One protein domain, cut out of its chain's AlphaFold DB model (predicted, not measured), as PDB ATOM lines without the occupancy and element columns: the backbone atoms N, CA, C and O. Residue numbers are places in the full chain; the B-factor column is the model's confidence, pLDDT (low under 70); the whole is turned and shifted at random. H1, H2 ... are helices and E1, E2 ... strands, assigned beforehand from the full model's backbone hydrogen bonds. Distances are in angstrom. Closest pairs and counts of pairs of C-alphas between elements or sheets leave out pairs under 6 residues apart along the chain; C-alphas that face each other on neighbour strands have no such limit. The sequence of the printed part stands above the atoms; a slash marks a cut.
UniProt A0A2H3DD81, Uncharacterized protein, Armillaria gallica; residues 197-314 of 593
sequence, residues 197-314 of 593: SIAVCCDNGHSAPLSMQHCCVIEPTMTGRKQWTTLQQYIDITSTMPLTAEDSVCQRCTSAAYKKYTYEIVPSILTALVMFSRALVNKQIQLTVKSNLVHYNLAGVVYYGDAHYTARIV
ATOM      1  N   SER A 197      31.035  39.496  -0.522       97.62
ATOM      2  CA  SER A 197      29.793  40.232  -0.330       97.62
ATOM      3  C   SER A 197      28.601  39.320  -0.625       97.62
ATOM      4  O   SER A 197      28.644  38.448  -1.495       97.62
ATOM      5  N   ILE A 198      27.531  39.487   0.147       96.81
ATOM      6  CA  ILE A 198      26.268  38.775  -0.041       96.81
ATOM      7  C   ILE A 198      25.211  39.822  -0.352       96.81
ATOM      8  O   ILE A 198      25.026  40.764   0.424       96.81
ATOM      9  N   ALA A 199      24.496  39.639  -1.454       97.31
ATOM     10  CA  ALA A 199      23.395  40.499  -1.864       97.31
ATOM     11  C   ALA A 199      22.140  39.678  -2.172       97.31
ATOM     12  O   ALA A 199      22.214  38.481  -2.463       97.31
ATOM     13  N   VAL A 200      20.983  40.328  -2.102       97.12
ATOM     14  CA  VAL A 200      19.732  39.823  -2.669       97.12
ATOM     15  C   VAL A 200      19.554  40.463  -4.039       97.12
ATOM     16  O   VAL A 200      19.532  41.688  -4.144       97.12
ATOM     17  N   CYS A 201      19.437  39.641  -5.075       97.62
ATOM     18  CA  CYS A 201      19.328  40.057  -6.468       97.62
ATOM     19  C   CYS A 201      18.033  39.531  -7.101       97.62
ATOM     20  O   CYS A 201      17.411  38.612  -6.571       97.62
ATOM     21  N   CYS A 202      17.635  40.096  -8.240       97.25
ATOM     22  CA  CYS A 202      16.627  39.511  -9.126       97.25
ATOM     23  C   CYS A 202      17.063  39.613 -10.594       97.25
ATOM     24  O   CYS A 202      18.016  40.326 -10.916       97.25
ATOM     25  N   ASP A 203      16.341  38.940 -11.489       96.38
ATOM     26  CA  ASP A 203      16.685  38.869 -12.920       96.38
ATOM     27  C   ASP A 203      16.566  40.215 -13.652       96.38
ATOM     28  O   ASP A 203      17.220  40.438 -14.664       96.38
ATOM     29  N   ASN A 204      15.812  41.162 -13.088       97.19
ATOM     30  CA  ASN A 204      15.698  42.533 -13.594       97.19
ATOM     31  C   ASN A 204      16.873  43.443 -13.178       97.19
ATOM     32  O   ASN A 204      16.790  44.663 -13.310       97.19
ATOM     33  N   GLY A 205      17.951  42.884 -12.619       96.88
ATOM     34  CA  GLY A 205      19.175  43.624 -12.293       96.88
ATOM     35  C   GLY A 205      19.126  44.431 -10.990       96.88
ATOM     36  O   GLY A 205      20.093  45.117 -10.658       96.88
ATOM     37  N   HIS A 206      18.045  44.347 -10.207       97.50
ATOM     38  CA  HIS A 206      18.022  44.944  -8.871       97.50
ATOM     39  C   HIS A 206      18.914  44.157  -7.912       97.50
ATOM     40  O   HIS A 206      18.885  42.928  -7.897       97.50
ATOM     41  N   SER A 207      19.660  44.873  -7.070       97.31
ATOM     42  CA  SER A 207      20.527  44.293  -6.045       97.31
ATOM     43  C   SER A 207      20.434  45.093  -4.748       97.31
ATOM     44  O   SER A 207      20.444  46.326  -4.774       97.31
ATOM     45  N   ALA A 208      20.334  44.395  -3.618       96.81
ATOM     46  CA  ALA A 208      20.358  44.972  -2.280       96.81
ATOM     47  C   ALA A 208      21.424  44.261  -1.426       96.81
ATOM     48  O   ALA A 208      21.373  43.032  -1.302       96.81
ATOM     49  N   PRO A 209      22.390  44.986  -0.830       97.00
ATOM     50  CA  PRO A 209      23.424  44.373  -0.005       97.00
ATOM     51  C   PRO A 209      22.811  43.771   1.265       97.00
ATOM     52  O   PRO A 209      21.972  44.392   1.916       97.00
ATOM     53  N   LEU A 210      23.246  42.564   1.628       96.19
ATOM     54  CA  LEU A 210      22.790  41.847   2.821       96.19
ATOM     55  C   LEU A 210      23.886  41.754   3.886       96.19
ATOM     56  O   LEU A 210      23.613  41.947   5.068       96.19
ATOM     57  N   SER A 211      25.114  41.416   3.488       96.50
ATOM     58  CA  SER A 211      26.242  41.254   4.411       96.50
ATOM     59  C   SER A 211      27.572  41.372   3.678       96.50
ATOM     60  O   SER A 211      27.663  41.087   2.486       96.50
ATOM     61  N   MET A 212      28.620  41.718   4.418       97.25
ATOM     62  CA  MET A 212      30.008  41.645   3.965       97.25
ATOM     63  C   MET A 212      30.795  40.728   4.893       97.25
ATOM     64  O   MET A 212      30.501  40.636   6.088       97.25
ATOM     65  N   GLN A 213      31.782  40.040   4.339       96.19
ATOM     66  CA  GLN A 213      32.647  39.120   5.053       96.19
ATOM     67  C   GLN A 213      34.099  39.561   4.896       96.19
ATOM     68  O   GLN A 213      34.600  39.682   3.784       96.19
ATOM     69  N   HIS A 214      34.778  39.739   6.026       96.31
ATOM     70  CA  HIS A 214      36.170  40.186   6.123       96.31
ATOM     71  C   HIS A 214      37.120  39.047   6.519       96.31
ATOM     72  O   HIS A 214      38.137  39.266   7.161       96.31
ATOM     73  N   CYS A 215      36.779  37.796   6.223       95.62
ATOM     74  CA  CYS A 215      37.668  36.664   6.459       95.62
ATOM     75  C   CYS A 215      37.745  35.789   5.213       95.62
ATOM     76  O   CYS A 215      36.708  35.492   4.623       95.62
ATOM     77  N   CYS A 216      38.954  35.374   4.837       96.81
ATOM     78  CA  CYS A 216      39.275  34.565   3.657       96.81
ATOM     79  C   CYS A 216      38.881  33.095   3.866       96.81
ATOM     80  O   CYS A 216      39.711  32.182   3.872       96.81
ATOM     81  N   VAL A 217      37.595  32.885   4.143       96.75
ATOM     82  CA  VAL A 217      37.042  31.623   4.618       96.75
ATOM     83  C   VAL A 217      35.731  31.313   3.905       96.75
ATOM     84  O   VAL A 217      34.830  32.141   3.862       96.75
ATOM     85  N   ILE A 218      35.571  30.105   3.385       97.06
ATOM     86  CA  ILE A 218      34.284  29.613   2.891       97.06
ATOM     87  C   ILE A 218      33.685  28.734   3.980       97.06
ATOM     88  O   ILE A 218      34.270  27.729   4.372       97.06
ATOM     89  N   GLU A 219      32.507  29.102   4.472       95.31
ATOM     90  CA  GLU A 219      31.760  28.308   5.448       95.31
ATOM     91  C   GLU A 219      30.471  27.824   4.790       95.31
ATOM     92  O   GLU A 219      29.515  28.600   4.674       95.31
ATOM     93  N   PRO A 220      30.433  26.569   4.309       94.88
ATOM     94  CA  PRO A 220      29.233  26.039   3.706       94.88
ATOM     95  C   PRO A 220      28.039  26.067   4.655       94.88
ATOM     96  O   PRO A 220      28.080  25.539   5.766       94.88
ATOM     97  N   THR A 221      26.956  26.687   4.194       91.19
ATOM     98  CA  THR A 221      25.677  26.757   4.908       91.19
ATOM     99  C   THR A 221      24.598  25.958   4.176       91.19
ATOM    100  O   THR A 221      24.846  25.331   3.145       91.19
ATOM    101  N   MET A 222      23.381  25.927   4.725       88.19
ATOM    102  CA  MET A 222      22.253  25.290   4.048       88.19
ATOM    103  C   MET A 222      21.894  26.052   2.767       88.19
ATOM    104  O   MET A 222      21.549  27.229   2.815       88.19
ATOM    105  N   THR A 223      21.886  25.344   1.643       90.50
ATOM    106  CA  THR A 223      21.557  25.845   0.297       90.50
ATOM    107  C   THR A 223      20.076  25.654  -0.064       90.50
ATOM    108  O   THR A 223      19.706  25.449  -1.222       90.50
ATOM    109  N   GLY A 224      19.202  25.680   0.948       87.69
ATOM    110  CA  GLY A 224      17.773  25.406   0.791       87.69
ATOM    111  C   GLY A 224      17.513  23.976   0.309       87.69
ATOM    112  O   GLY A 224      17.928  23.019   0.960       87.69
ATOM    113  N   ARG A 225      16.812  23.834  -0.825       87.31
ATOM    114  CA  ARG A 225      16.465  22.531  -1.429       87.31
ATOM    115  C   ARG A 225      17.592  21.918  -2.263       87.31
ATOM    116  O   ARG A 225      17.576  20.714  -2.499       87.31
ATOM    117  N   LYS A 226      18.551  22.724  -2.730       91.19
ATOM    118  CA  LYS A 226      19.671  22.216  -3.532       91.19
ATOM    119  C   LYS A 226      20.654  21.517  -2.602       91.19
ATOM    120  O   LYS A 226      21.148  22.137  -1.666       91.19
ATOM    121  N   GLN A 227      20.927  20.242  -2.845       92.88
ATOM    122  CA  GLN A 227      21.982  19.511  -2.146       92.88
ATOM    123  C   GLN A 227      23.323  19.725  -2.855       92.88
ATOM    124  O   GLN A 227      23.359  20.012  -4.049       92.88
ATOM    125  N   TRP A 228      24.418  19.575  -2.116       95.31
ATOM    126  CA  TRP A 228      25.778  19.611  -2.647       95.31
ATOM    127  C   TRP A 228      26.585  18.468  -2.034       95.31
ATOM    128  O   TRP A 228      26.448  18.158  -0.848       95.31
ATOM    129  N   THR A 229      27.416  17.827  -2.850       95.50
ATOM    130  CA  THR A 229      28.316  16.739  -2.444       95.50
ATOM    131  C   THR A 229      29.782  17.145  -2.532       95.50
ATOM    132  O   THR A 229      30.652  16.397  -2.090       95.50
ATOM    133  N   THR A 230      30.074  18.330  -3.067       96.25
ATOM    134  CA  THR A 230      31.426  18.884  -3.167       96.25
ATOM    135  C   THR A 230      31.428  20.369  -2.818       96.25
ATOM    136  O   THR A 230      30.406  21.052  -2.937       96.25
ATOM    137  N   LEU A 231      32.579  20.887  -2.392       96.50
ATOM    138  CA  LEU A 231      32.728  22.308  -2.089       96.50
ATOM    139  C   LEU A 231      32.529  23.174  -3.341       96.50
ATOM    140  O   LEU A 231      31.917  24.234  -3.240       96.50
ATOM    141  N   GLN A 232      32.965  22.706  -4.516       97.50
ATOM    142  CA  GLN A 232      32.722  23.421  -5.773       97.50
ATOM    143  C   GLN A 232      31.224  23.594  -6.047       97.50
ATOM    144  O   GLN A 232      30.774  24.707  -6.292       97.50
ATOM    145  N   GLN A 233      30.430  22.529  -5.898       97.00
ATOM    146  CA  GLN A 233      28.977  22.621  -6.079       97.00
ATOM    147  C   GLN A 233      28.337  23.622  -5.114       97.00
ATOM    148  O   GLN A 233      27.424  24.343  -5.503       97.00
ATOM    149  N   TYR A 234      28.809  23.689  -3.862       97.06
ATOM    150  CA  TYR A 234      28.344  24.710  -2.923       97.06
ATOM    151  C   TYR A 234      28.625  26.123  -3.452       97.06
ATOM    152  O   TYR A 234      27.715  26.951  -3.486       97.06
ATOM    153  N   ILE A 235      29.857  26.379  -3.904       97.00
ATOM    154  CA  ILE A 235      30.271  27.671  -4.466       97.00
ATOM    155  C   ILE A 235      29.375  28.038  -5.657       97.00
ATOM    156  O   ILE A 235      28.773  29.117  -5.657       97.00
ATOM    157  N   ASP A 236      29.194  27.112  -6.597       96.94
ATOM    158  CA  ASP A 236      28.378  27.312  -7.797       96.94
ATOM    159  C   ASP A 236      26.918  27.619  -7.435       96.94
ATOM    160  O   ASP A 236      26.334  28.573  -7.950       96.94
ATOM    161  N   ILE A 237      26.333  26.878  -6.486       96.12
ATOM    162  CA  ILE A 237      24.965  27.120  -6.005       96.12
ATOM    163  C   ILE A 237      24.844  28.506  -5.362       96.12
ATOM    164  O   ILE A 237      23.848  29.196  -5.585       96.12
ATOM    165  N   THR A 238      25.837  28.933  -4.576       96.00
ATOM    166  CA  THR A 238      25.807  30.236  -3.886       96.00
ATOM    167  C   THR A 238      25.954  31.446  -4.806       96.00
ATOM    168  O   THR A 238      25.583  32.553  -4.410       96.00
ATOM    169  N   SER A 239      26.401  31.255  -6.049       94.94
ATOM    170  CA  SER A 239      26.407  32.329  -7.052       94.94
ATOM    171  C   SER A 239      24.993  32.837  -7.384       94.94
ATOM    172  O   SER A 239      24.820  34.007  -7.724       94.94
ATOM    173  N   THR A 240      23.977  31.975  -7.248       94.44
ATOM    174  CA  THR A 240      22.567  32.234  -7.592       94.44
ATOM    175  C   THR A 240      21.623  31.400  -6.708       94.44
ATOM    176  O   THR A 240      20.786  30.626  -7.175       94.44
ATOM    177  N   MET A 241      21.774  31.507  -5.387       94.19
ATOM    178  CA  MET A 241      21.043  30.670  -4.435       94.19
ATOM    179  C   MET A 241      19.594  31.148  -4.268       94.19
ATOM    180  O   MET A 241      19.388  32.251  -3.753       94.19
ATOM    181  N   PRO A 242      18.573  30.336  -4.601       90.88
ATOM    182  CA  PRO A 242      17.181  30.713  -4.375       90.88
ATOM    183  C   PRO A 242      16.924  31.006  -2.896       90.88
ATOM    184  O   PRO A 242      17.460  30.332  -2.009       90.88
ATOM    185  N   LEU A 243      16.100  32.012  -2.615       90.12
ATOM    186  CA  LEU A 243      15.650  32.271  -1.254       90.12
ATOM    187  C   LEU A 243      14.705  31.152  -0.788       90.12
ATOM    188  O   LEU A 243      13.957  30.576  -1.569       90.12
ATOM    189  N   THR A 244      14.774  30.801   0.496       81.94
ATOM    190  CA  THR A 244      14.057  29.638   1.048       81.94
ATOM    191  C   THR A 244      12.559  29.858   1.229       81.94
ATOM    192  O   THR A 244      11.833  28.876   1.318       81.94
ATOM    193  N   ALA A 245      12.101  31.108   1.337       81.94
ATOM    194  CA  ALA A 245      10.673  31.402   1.373       81.94
ATOM    195  C   ALA A 245      10.150  31.442  -0.066       81.94
ATOM    196  O   ALA A 245      10.692  32.192  -0.880       81.94
ATOM    197  N   GLU A 246       9.136  30.624  -0.356       73.25
ATOM    198  CA  GLU A 246       8.570  30.435  -1.702       73.25
ATOM    199  C   GLU A 246       8.114  31.759  -2.343       73.25
ATOM    200  O   GLU A 246       8.215  31.910  -3.554       73.25
ATOM    201  N   ASP A 247       7.785  32.761  -1.521       74.69
ATOM    202  CA  ASP A 247       7.316  34.085  -1.952       74.69
ATOM    203  C   ASP A 247       8.386  35.185  -1.868       74.69
ATOM    204  O   ASP A 247       8.083  36.377  -1.755       74.69
ATOM    205  N   SER A 248       9.668  34.819  -1.867       88.44
ATOM    206  CA  SER A 248      10.735  35.818  -1.811       88.44
ATOM    207  C   SER A 248      10.853  36.561  -3.140       88.44
ATOM    208  O   SER A 248      11.569  36.142  -4.052       88.44
ATOM    209  N   VAL A 249      10.163  37.692  -3.235       95.19
ATOM    210  CA  VAL A 249      10.146  38.553  -4.418       95.19
ATOM    211  C   VAL A 249      10.988  39.811  -4.225       95.19
ATOM    212  O   VAL A 249      11.194  40.309  -3.116       95.19
ATOM    213  N   CYS A 250      11.474  40.359  -5.332       96.38
ATOM    214  CA  CYS A 250      12.112  41.663  -5.360       96.38
ATOM    215  C   CYS A 250      11.099  42.741  -4.955       96.38
ATOM    216  O   CYS A 250      10.086  42.920  -5.627       96.38
ATOM    217  N   GLN A 251      11.408  43.532  -3.927       95.00
ATOM    218  CA  GLN A 251      10.521  44.608  -3.461       95.00
ATOM    219  C   GLN A 251      10.266  45.705  -4.509       95.00
ATOM    220  O   GLN A 251       9.322  46.472  -4.366       95.00
ATOM    221  N   ARG A 252      11.108  45.805  -5.550       96.69
ATOM    222  CA  ARG A 252      10.985  46.828  -6.601       96.69
ATOM    223  C   ARG A 252      10.181  46.377  -7.818       96.69
ATOM    224  O   ARG A 252       9.440  47.177  -8.366       96.69
ATOM    225  N   CYS A 253      10.350  45.133  -8.270       96.88
ATOM    226  CA  CYS A 253       9.737  44.645  -9.517       96.88
ATOM    227  C   CYS A 253       8.956  43.338  -9.374       96.88
ATOM    228  O   CYS A 253       8.493  42.802 -10.375       96.88
ATOM    229  N   THR A 254       8.820  42.800  -8.159       95.88
ATOM    230  CA  THR A 254       8.076  41.567  -7.832       95.88
ATOM    231  C   THR A 254       8.597  40.271  -8.469       95.88
ATOM    232  O   THR A 254       8.084  39.197  -8.179       95.88
ATOM    233  N   SER A 255       9.660  40.329  -9.276       95.88
ATOM    234  CA  SER A 255      10.339  39.140  -9.810       95.88
ATOM    235  C   SER A 255      10.972  38.298  -8.705       95.88
ATOM    236  O   SER A 255      11.313  38.824  -7.644       95.88
ATOM    237  N   ALA A 256      11.189  37.010  -8.978       95.38
ATOM    238  CA  ALA A 256      11.858  36.097  -8.058       95.38
ATOM    239  C   ALA A 256      13.209  36.666  -7.593       95.38
ATOM    240  O   ALA A 256      14.014  37.142  -8.400       95.38
ATOM    241  N   ALA A 257      13.441  36.639  -6.281       96.50
ATOM    242  CA  ALA A 257      14.686  37.092  -5.686       96.50
ATOM    243  C   ALA A 257      15.560  35.910  -5.248       96.50
ATOM    244  O   ALA A 257      15.081  34.882  -4.761       96.50
ATOM    245  N   TYR A 258      16.870  36.074  -5.379       95.56
ATOM    246  CA  TYR A 258      17.871  35.087  -4.991       95.56
ATOM    247  C   TYR A 258      19.014  35.749  -4.220       95.56
ATOM    248  O   TYR A 258      19.260  36.948  -4.333       95.56
ATOM    249  N   LYS A 259      19.720  34.970  -3.403       96.00
ATOM    250  CA  LYS A 259      20.972  35.379  -2.761       96.00
ATOM    251  C   LYS A 259      22.135  35.136  -3.710       96.00
ATOM    252  O   LYS A 259      22.269  34.044  -4.255       96.00
ATOM    253  N   LYS A 260      23.000  36.130  -3.844       96.81
ATOM    254  CA  LYS A 260      24.224  36.060  -4.633       96.81
ATOM    255  C   LYS A 260      25.425  36.323  -3.742       96.81
ATOM    256  O   LYS A 260      25.461  37.331  -3.035       96.81
ATOM    257  N   TYR A 261      26.387  35.411  -3.794       97.31
ATOM    258  CA  TYR A 261      27.698  35.563  -3.180       97.31
ATOM    259  C   TYR A 261      28.671  36.056  -4.249       97.31
ATOM    260  O   TYR A 261      28.768  35.458  -5.322       97.31
ATOM    261  N   THR A 262      29.382  37.139  -3.955       97.69
ATOM    262  CA  THR A 262      30.423  37.698  -4.824       97.69
ATOM    263  C   THR A 262      31.730  37.734  -4.048       97.69
ATOM    264  O   THR A 262      31.764  38.219  -2.920       97.69
ATOM    265  N   TYR A 263      32.804  37.213  -4.635       97.69
ATOM    266  CA  TYR A 263      34.143  37.265  -4.054       97.69
ATOM    267  C   TYR A 263      34.884  38.492  -4.598       97.69
ATOM    268  O   TYR A 263      34.940  38.703  -5.811       97.69
ATOM    269  N   GLU A 264      35.425  39.312  -3.701       97.19
ATOM    270  CA  GLU A 264      35.948  40.650  -4.014       97.19
ATOM    271  C   GLU A 264      37.479  40.683  -4.140       97.19
ATOM    272  O   GLU A 264      38.035  41.541  -4.836       97.19
ATOM    273  N   ILE A 265      38.170  39.745  -3.484       95.88
ATOM    274  CA  ILE A 265      39.634  39.609  -3.499       95.88
ATOM    275  C   ILE A 265      40.043  38.152  -3.716       95.88
ATOM    276  O   ILE A 265      39.282  37.228  -3.430       95.88
ATOM    277  N   VAL A 266      41.276  37.968  -4.185       95.75
ATOM    278  CA  VAL A 266      41.909  36.662  -4.388       95.75
ATOM    279  C   VAL A 266      42.931  36.438  -3.268       95.75
ATOM    280  O   VAL A 266      44.063  36.900  -3.392       95.75
ATOM    281  N   PRO A 267      42.568  35.806  -2.138       94.88
ATOM    282  CA  PRO A 267      43.547  35.534  -1.094       94.88
ATOM    283  C   PRO A 267      44.465  34.385  -1.513       94.88
ATOM    284  O   PRO A 267      43.983  33.388  -2.037       94.88
ATOM    285  N   SER A 268      45.762  34.458  -1.225       93.25
ATOM    286  CA  SER A 268      46.681  33.348  -1.533       93.25
ATOM    287  C   SER A 268      46.467  32.119  -0.652       93.25
ATOM    288  O   SER A 268      46.839  31.011  -1.025       93.25
ATOM    289  N   ILE A 269      45.840  32.301   0.514       95.12
ATOM    290  CA  ILE A 269      45.386  31.211   1.376       95.12
ATOM    291  C   ILE A 269      43.877  31.332   1.533       95.12
ATOM    292  O   ILE A 269      43.366  32.331   2.041       95.12
ATOM    293  N   LEU A 270      43.169  30.284   1.129       96.62
ATOM    294  CA  LEU A 270      41.727  30.166   1.266       96.62
ATOM    295  C   LEU A 270      41.409  28.987   2.183       96.62
ATOM    296  O   LEU A 270      41.838  27.864   1.931       96.62
ATOM    297  N   THR A 271      40.648  29.231   3.248       97.25
ATOM    298  CA  THR A 271      40.218  28.160   4.162       97.25
ATOM    299  C   THR A 271      38.769  27.779   3.891       97.25
ATOM    300  O   THR A 271      37.920  28.652   3.763       97.25
ATOM    301  N   ALA A 272      38.452  26.486   3.875       97.50
ATOM    302  CA  ALA A 272      37.074  26.005   3.851       97.50
ATOM    303  C   ALA A 272      36.720  25.310   5.174       97.50
ATOM    304  O   ALA A 272      37.377  24.351   5.576       97.50
ATOM    305  N   LEU A 273      35.676  25.786   5.852       96.50
ATOM    306  CA  LEU A 273      35.199  25.256   7.132       96.50
ATOM    307  C   LEU A 273      33.973  24.376   6.909       96.50
ATOM    308  O   LEU A 273      32.831  24.817   7.023       96.50
ATOM    309  N   VAL A 274      34.212  23.112   6.571       94.31
ATOM    310  CA  VAL A 274      33.141  22.158   6.274       94.31
ATOM    311  C   VAL A 274      32.702  21.460   7.559       94.31
ATOM    312  O   VAL A 274      33.403  20.600   8.087       94.31
ATOM    313  N   MET A 275      31.522  21.815   8.063       90.19
ATOM    314  CA  MET A 275      30.933  21.192   9.250       90.19
ATOM    315  C   MET A 275      29.655  20.433   8.901       90.19
ATOM    316  O   MET A 275      28.828  20.921   8.136       90.19
ATOM    317  N   PHE A 276      29.461  19.266   9.523       86.81
ATOM    318  CA  PHE A 276      28.232  18.464   9.409       86.81
ATOM    319  C   PHE A 276      27.830  18.118   7.963       86.81
ATOM    320  O   PHE A 276      26.647  17.957   7.671       86.81
ATOM    321  N   SER A 277      28.804  18.005   7.061       88.19
ATOM    322  CA  SER A 277      28.587  17.651   5.661       88.19
ATOM    323  C   SER A 277      29.316  16.354   5.322       88.19
ATOM    324  O   SER A 277      30.360  16.050   5.896       88.19
ATOM    325  N   ARG A 278      28.756  15.597   4.375       88.94
ATOM    326  CA  ARG A 278      29.408  14.438   3.742       88.94
ATOM    327  C   ARG A 278      30.170  14.831   2.477       88.94
ATOM    328  O   ARG A 278      30.505  13.965   1.674       88.94
ATOM    329  N   ALA A 279      30.368  16.128   2.262       90.94
ATOM    330  CA  ALA A 279      30.996  16.605   1.053       90.94
ATOM    331  C   ALA A 279      32.420  16.077   0.913       90.94
ATOM    332  O   ALA A 279      33.202  16.061   1.865       90.94
ATOM    333  N   LEU A 280      32.737  15.659  -0.305       92.62
ATOM    334  CA  LEU A 280      34.061  15.203  -0.672       92.62
ATOM    335  C   LEU A 280      35.012  16.396  -0.725       92.62
ATOM    336  O   LEU A 280      34.653  17.486  -1.179       92.62
ATOM    337  N   VAL A 281      36.244  16.173  -0.275       92.44
ATOM    338  CA  VAL A 281      37.307  17.172  -0.380       92.44
ATOM    339  C   VAL A 281      37.740  17.258  -1.842       92.44
ATOM    340  O   VAL A 281      38.225  16.285  -2.417       92.44
ATOM    341  N   ASN A 282      37.561  18.427  -2.453       94.31
ATOM    342  CA  ASN A 282      38.030  18.684  -3.807       94.31
ATOM    343  C   ASN A 282      39.556  18.868  -3.822       94.31
ATOM    344  O   ASN A 282      40.087  19.621  -3.009       94.31
ATOM    345  N   LYS A 283      40.252  18.236  -4.778       95.44
ATOM    346  CA  LYS A 283      41.685  18.497  -5.026       95.44
ATOM    347  C   LYS A 283      41.933  19.923  -5.523       95.44
ATOM    348  O   LYS A 283      42.973  20.498  -5.231       95.44
ATOM    349  N   GLN A 284      40.974  20.470  -6.263       97.00
ATOM    350  CA  GLN A 284      41.000  21.831  -6.774       97.00
ATOM    351  C   GLN A 284      39.591  22.424  -6.717       97.00
ATOM    352  O   GLN A 284      38.614  21.716  -6.969       97.00
ATOM    353  N   ILE A 285      39.495  23.713  -6.402       97.62
ATOM    354  CA  ILE A 285      38.264  24.503  -6.531       97.62
ATOM    355  C   ILE A 285      38.526  25.757  -7.364       97.62
ATOM    356  O   ILE A 285      39.673  26.168  -7.546       97.62
ATOM    357  N   GLN A 286      37.455  26.364  -7.854       98.12
ATOM    358  CA  GLN A 286      37.462  27.551  -8.689       98.12
ATOM    359  C   GLN A 286      36.598  28.643  -8.061       98.12
ATOM    360  O   GLN A 286      35.455  28.393  -7.669       98.12
ATOM    361  N   LEU A 287      37.144  29.857  -7.992       97.62
ATOM    362  CA  LEU A 287      36.431  31.065  -7.584       97.62
ATOM    363  C   LEU A 287      36.396  32.068  -8.733       97.62
ATOM    364  O   LEU A 287      37.417  32.335  -9.359       97.62
ATOM    365  N   THR A 288      35.241  32.684  -8.963       97.62
ATOM    366  CA  THR A 288      35.141  33.852  -9.842       97.62
ATOM    367  C   THR A 288      35.296  35.125  -9.015       97.62
ATOM    368  O   THR A 288      34.426  35.447  -8.204       97.62
ATOM    369  N   VAL A 289      36.389  35.859  -9.228       97.00
ATOM    370  CA  VAL A 289      36.693  37.132  -8.556       97.00
ATOM    371  C   VAL A 289      36.805  38.226  -9.610       97.00
ATOM    372  O   VAL A 289      37.694  38.179 -10.458       97.00
ATOM    373  N   LYS A 290      35.902  39.216  -9.581       94.00
ATOM    374  CA  LYS A 290      35.851  40.308 -10.581       94.00
ATOM    375  C   LYS A 290      35.922  39.800 -12.033       94.00
ATOM    376  O   LYS A 290      36.708  40.299 -12.832       94.00
ATOM    377  N   SER A 291      35.130  38.774 -12.343       93.75
ATOM    378  CA  SER A 291      35.083  38.087 -13.648       93.75
ATOM    379  C   SER A 291      36.317  37.256 -14.025       93.75
ATOM    380  O   SER A 291      36.299  36.612 -15.068       93.75
ATOM    381  N   ASN A 292      37.351  37.201 -13.184       96.31
ATOM    382  CA  ASN A 292      38.490  36.308 -13.387       96.31
ATOM    383  C   ASN A 292      38.243  34.973 -12.690       96.31
ATOM    384  O   ASN A 292      37.802  34.941 -11.539       96.31
ATOM    385  N   LEU A 293      38.549  33.879 -13.381       97.31
ATOM    386  CA  LEU A 293      38.512  32.539 -12.812       97.31
ATOM    387  C   LEU A 293      39.845  32.250 -12.116       97.31
ATOM    388  O   LEU A 293      40.900  32.283 -12.745       97.31
ATOM    389  N   VAL A 294      39.794  31.974 -10.817       97.62
ATOM    390  CA  VAL A 294      40.960  31.639  -9.998       97.62
ATOM    391  C   VAL A 294      40.864  30.193  -9.553       97.62
ATOM    392  O   VAL A 294      39.837  29.776  -9.021       97.62
ATOM    393  N   HIS A 295      41.957  29.453  -9.716       97.50
ATOM    394  CA  HIS A 295      42.075  28.065  -9.290       97.50
ATOM    395  C   HIS A 295      42.823  27.977  -7.958       97.50
ATOM    396  O   HIS A 295      43.893  28.559  -7.798       97.50
ATOM    397  N   TYR A 296      42.273  27.208  -7.024       97.38
ATOM    398  CA  TYR A 296      42.902  26.884  -5.750       97.38
ATOM    399  C   TYR A 296      43.172  25.394  -5.676       97.38
ATOM    400  O   TYR A 296      42.238  24.600  -5.785       97.38
ATOM    401  N   ASN A 297      44.423  25.026  -5.422       96.25
ATOM    402  CA  ASN A 297      44.810  23.646  -5.157       96.25
ATOM    403  C   ASN A 297      44.712  23.349  -3.657       96.25
ATOM    404  O   ASN A 297      45.002  24.198  -2.809       96.25
ATOM    405  N   LEU A 298      44.294  22.132  -3.322       96.88
ATOM    406  CA  LEU A 298      44.214  21.670  -1.946       96.88
ATOM    407  C   LEU A 298      45.621  21.547  -1.353       96.88
ATOM    408  O   LEU A 298      46.360  20.643  -1.724       96.88
ATOM    409  N   ALA A 299      45.951  22.401  -0.384       96.00
ATOM    410  CA  ALA A 299      47.205  22.293   0.355       96.00
ATOM    411  C   ALA A 299      47.125  21.228   1.458       96.00
ATOM    412  O   ALA A 299      48.009  20.393   1.588       96.00
ATOM    413  N   GLY A 300      46.055  21.205   2.253       97.06
ATOM    414  CA  GLY A 300      45.915  20.249   3.347       97.06
ATOM    415  C   GLY A 300      44.514  20.219   3.935       97.06
ATOM    416  O   GLY A 300      43.666  21.051   3.614       97.06
ATOM    417  N   VAL A 301      44.269  19.236   4.797       97.69
ATOM    418  CA  VAL A 301      42.974  19.008   5.443       97.69
ATOM    419  C   VAL A 301      43.193  18.774   6.926       97.69
ATOM    420  O   VAL A 301      44.029  17.956   7.307       97.69
ATOM    421  N   VAL A 302      42.412  19.465   7.755       97.94
ATOM    422  CA  VAL A 302      42.332  19.225   9.198       97.94
ATOM    423  C   VAL A 302      41.049  18.451   9.486       97.94
ATOM    424  O   VAL A 302      39.953  18.914   9.172       97.94
ATOM    425  N   TYR A 303      41.189  17.275  10.086       96.88
ATOM    426  CA  TYR A 303      40.093  16.399  10.481       96.88
ATOM    427  C   TYR A 303      39.844  16.519  11.981       96.88
ATOM    428  O   TYR A 303      40.770  16.732  12.759       96.88
ATOM    429  N   TYR A 304      38.590  16.346  12.384       95.62
ATOM    430  CA  TYR A 304      38.193  16.239  13.784       95.62
ATOM    431  C   TYR A 304      37.478  14.906  14.006       95.62
ATOM    432  O   TYR A 304      36.502  14.614  13.313       95.62
ATOM    433  N   GLY A 305      37.942  14.130  14.981       94.25
ATOM    434  CA  GLY A 305      37.377  12.836  15.366       94.25
ATOM    435  C   GLY A 305      37.828  12.462  16.775       94.25
ATOM    436  O   GLY A 305      38.920  12.843  17.179       94.25
ATOM    437  N   ASP A 306      36.965  11.797  17.547       93.38
ATOM    438  CA  ASP A 306      37.282  11.298  18.899       93.38
ATOM    439  C   ASP A 306      37.912  12.341  19.839       93.38
ATOM    440  O   ASP A 306      38.875  12.083  20.552       93.38
ATOM    441  N   ALA A 307      37.355  13.560  19.820       92.31
ATOM    442  CA  ALA A 307      37.843  14.718  20.583       92.31
ATOM    443  C   ALA A 307      39.293  15.139  20.263       92.31
ATOM    444  O   ALA A 307      39.915  15.881  21.021       92.31
ATOM    445  N   HIS A 308      39.816  14.736  19.107       95.69
ATOM    446  CA  HIS A 308      41.156  15.070  18.649       95.69
ATOM    447  C   HIS A 308      41.138  15.664  17.235       95.69
ATOM    448  O   HIS A 308      40.234  15.413  16.435       95.69
ATOM    449  N   TYR A 309      42.155  16.471  16.931       97.62
ATOM    450  CA  TYR A 309      42.390  16.998  15.592       97.62
ATOM    451  C   TYR A 309      43.603  16.319  14.970       97.62
ATOM    452  O   TYR A 309      44.656  16.242  15.595       97.62
ATOM    453  N   THR A 310      43.467  15.875  13.727       97.38
ATOM    454  CA  THR A 310      44.577  15.367  12.910       97.38
ATOM    455  C   THR A 310      44.646  16.149  11.608       97.38
ATOM    456  O   THR A 310      43.696  16.841  11.237       97.38
ATOM    457  N   ALA A 311      45.771  16.083  10.902       98.00
ATOM    458  CA  ALA A 311      45.929  16.777   9.634       98.00
ATOM    459  C   ALA A 311      46.610  15.903   8.587       98.00
ATOM    460  O   ALA A 311      47.379  14.997   8.904       98.00
ATOM    461  N   ARG A 312      46.321  16.204   7.323       97.00
ATOM    462  CA  ARG A 312      47.039  15.692   6.156       97.00
ATOM    463  C   ARG A 312      47.457  16.869   5.292       97.00
ATOM    464  O   ARG A 312      46.726  17.853   5.199       97.00
ATOM    465  N   ILE A 313      48.605  16.740   4.647       96.00
ATOM    466  CA  ILE A 313      49.086  17.695   3.657       96.00
ATOM    467  C   ILE A 313      49.209  17.005   2.303       96.00
ATOM    468  O   ILE A 313      49.541  15.822   2.228       96.00
ATOM    469  N   VAL A 314      48.915  17.747   1.246       93.88
ATOM    470  CA  VAL A 314      49.213  17.363  -0.125       93.88
ATOM    471  C   VAL A 314      50.585  17.936  -0.449       93.88
ATOM    472  O   VAL A 314      50.746  19.146  -0.577       93.88
TER     473      VAL A 314
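AT A GLANCE: This is residues 197 to 314 of the 593 residues of an uncharacterized protein of Armillaria gallica (UniProt A0A2H3DD81). Three small antiparallel sheets follow one another along an elongated model: a strongly twisted three-stranded sheet, E2 E1 E3, toward one end, the hairpin E4 and E5 next, and the hairpin E6 and E7 at the other end. The single short helix H1 sits near the middle, in the corner between E3 and E4, and long links without a named element make up much of the rest. The printed part has 118 residues, with one named helix and seven named strands in the order E1 E2 H1 E3 E4 E5 E6 E7. The class is mostly strand, though under half of the residues are in named elements. The whole is only just compact, close to loose, with a radius of gyration of the C-alphas of 16.1 A and spans of 50 by 31 by 21 A.

IN THESE COORDINATES: E1, residues 197 to 202, begins at C-alpha 197 (29.793, 40.232, -0.330) and is 15.9 A long. E2, residues 207 to 213, measures 17.2 A. H1, residues 231 to 238, begins at C-alpha 231 (32.728, 22.308, -2.089) and measures 10.7 A. E3, residues 257 to 263, measures 19.5 A. E4, residues 284 to 289, is 16.0 A long, and E5, residues 292 to 297, 16.4 A. E6, residues 300 to 305, is 16.5 A long. E7, residues 308 to 313, is 17.2 A long and ends at C-alpha 313 (49.086, 17.695, 3.657).

HOW THE PARTS SIT: In the largest sheet E1 is the inner strand. E2 is antiparallel to E1 in a hairpin, with N 198 and O 211 at 2.8 A, and E3 is antiparallel to E1, with N 199 and O 260 at 3.0 A. E2, H1 and E3 form a split strand-helix-strand unit, two strands running the same way with E1 between them, and its crossover is right-handed. H1 is on this sheet but over none of its strands; its height over the sheet is 9.8 A, on a local plane fitted to only just enough C-alphas, 6. The closest C-alphas of H1 and E3 are those of Thr 238 and Tyr 261, 5.7 A apart. Those of H1 and E4 are Gln 232 and Ile 285, also 5.7 A apart. The closest C-alphas of E3 and E4, Tyr 263 and Val 289, are 5.2 A apart. The hairpin E4 and E5 has N 287 and O 294 at 2.9 A. E5 runs on into E6 at 59 degrees, across a break of 2 residues. The hairpin E6 and E7 has N 303 and O 310 at 2.8 A, and both strands are apart from H1 and E3. In H1 every O i to N i+4 pair is within hydrogen-bond range.

THE WHOLE: The C-alphas farthest apart, those of Cys 253 and Asp 306, are 51.8 A apart. The printed part has no cut. The links E2 to H1, H1 to E3 and E3 to E4 are long; within them, residues 217 to 218 pair in parallel with residues 271 to 272. The mean pLDDT of the printed part is 94.8, and no printed residue is under 70.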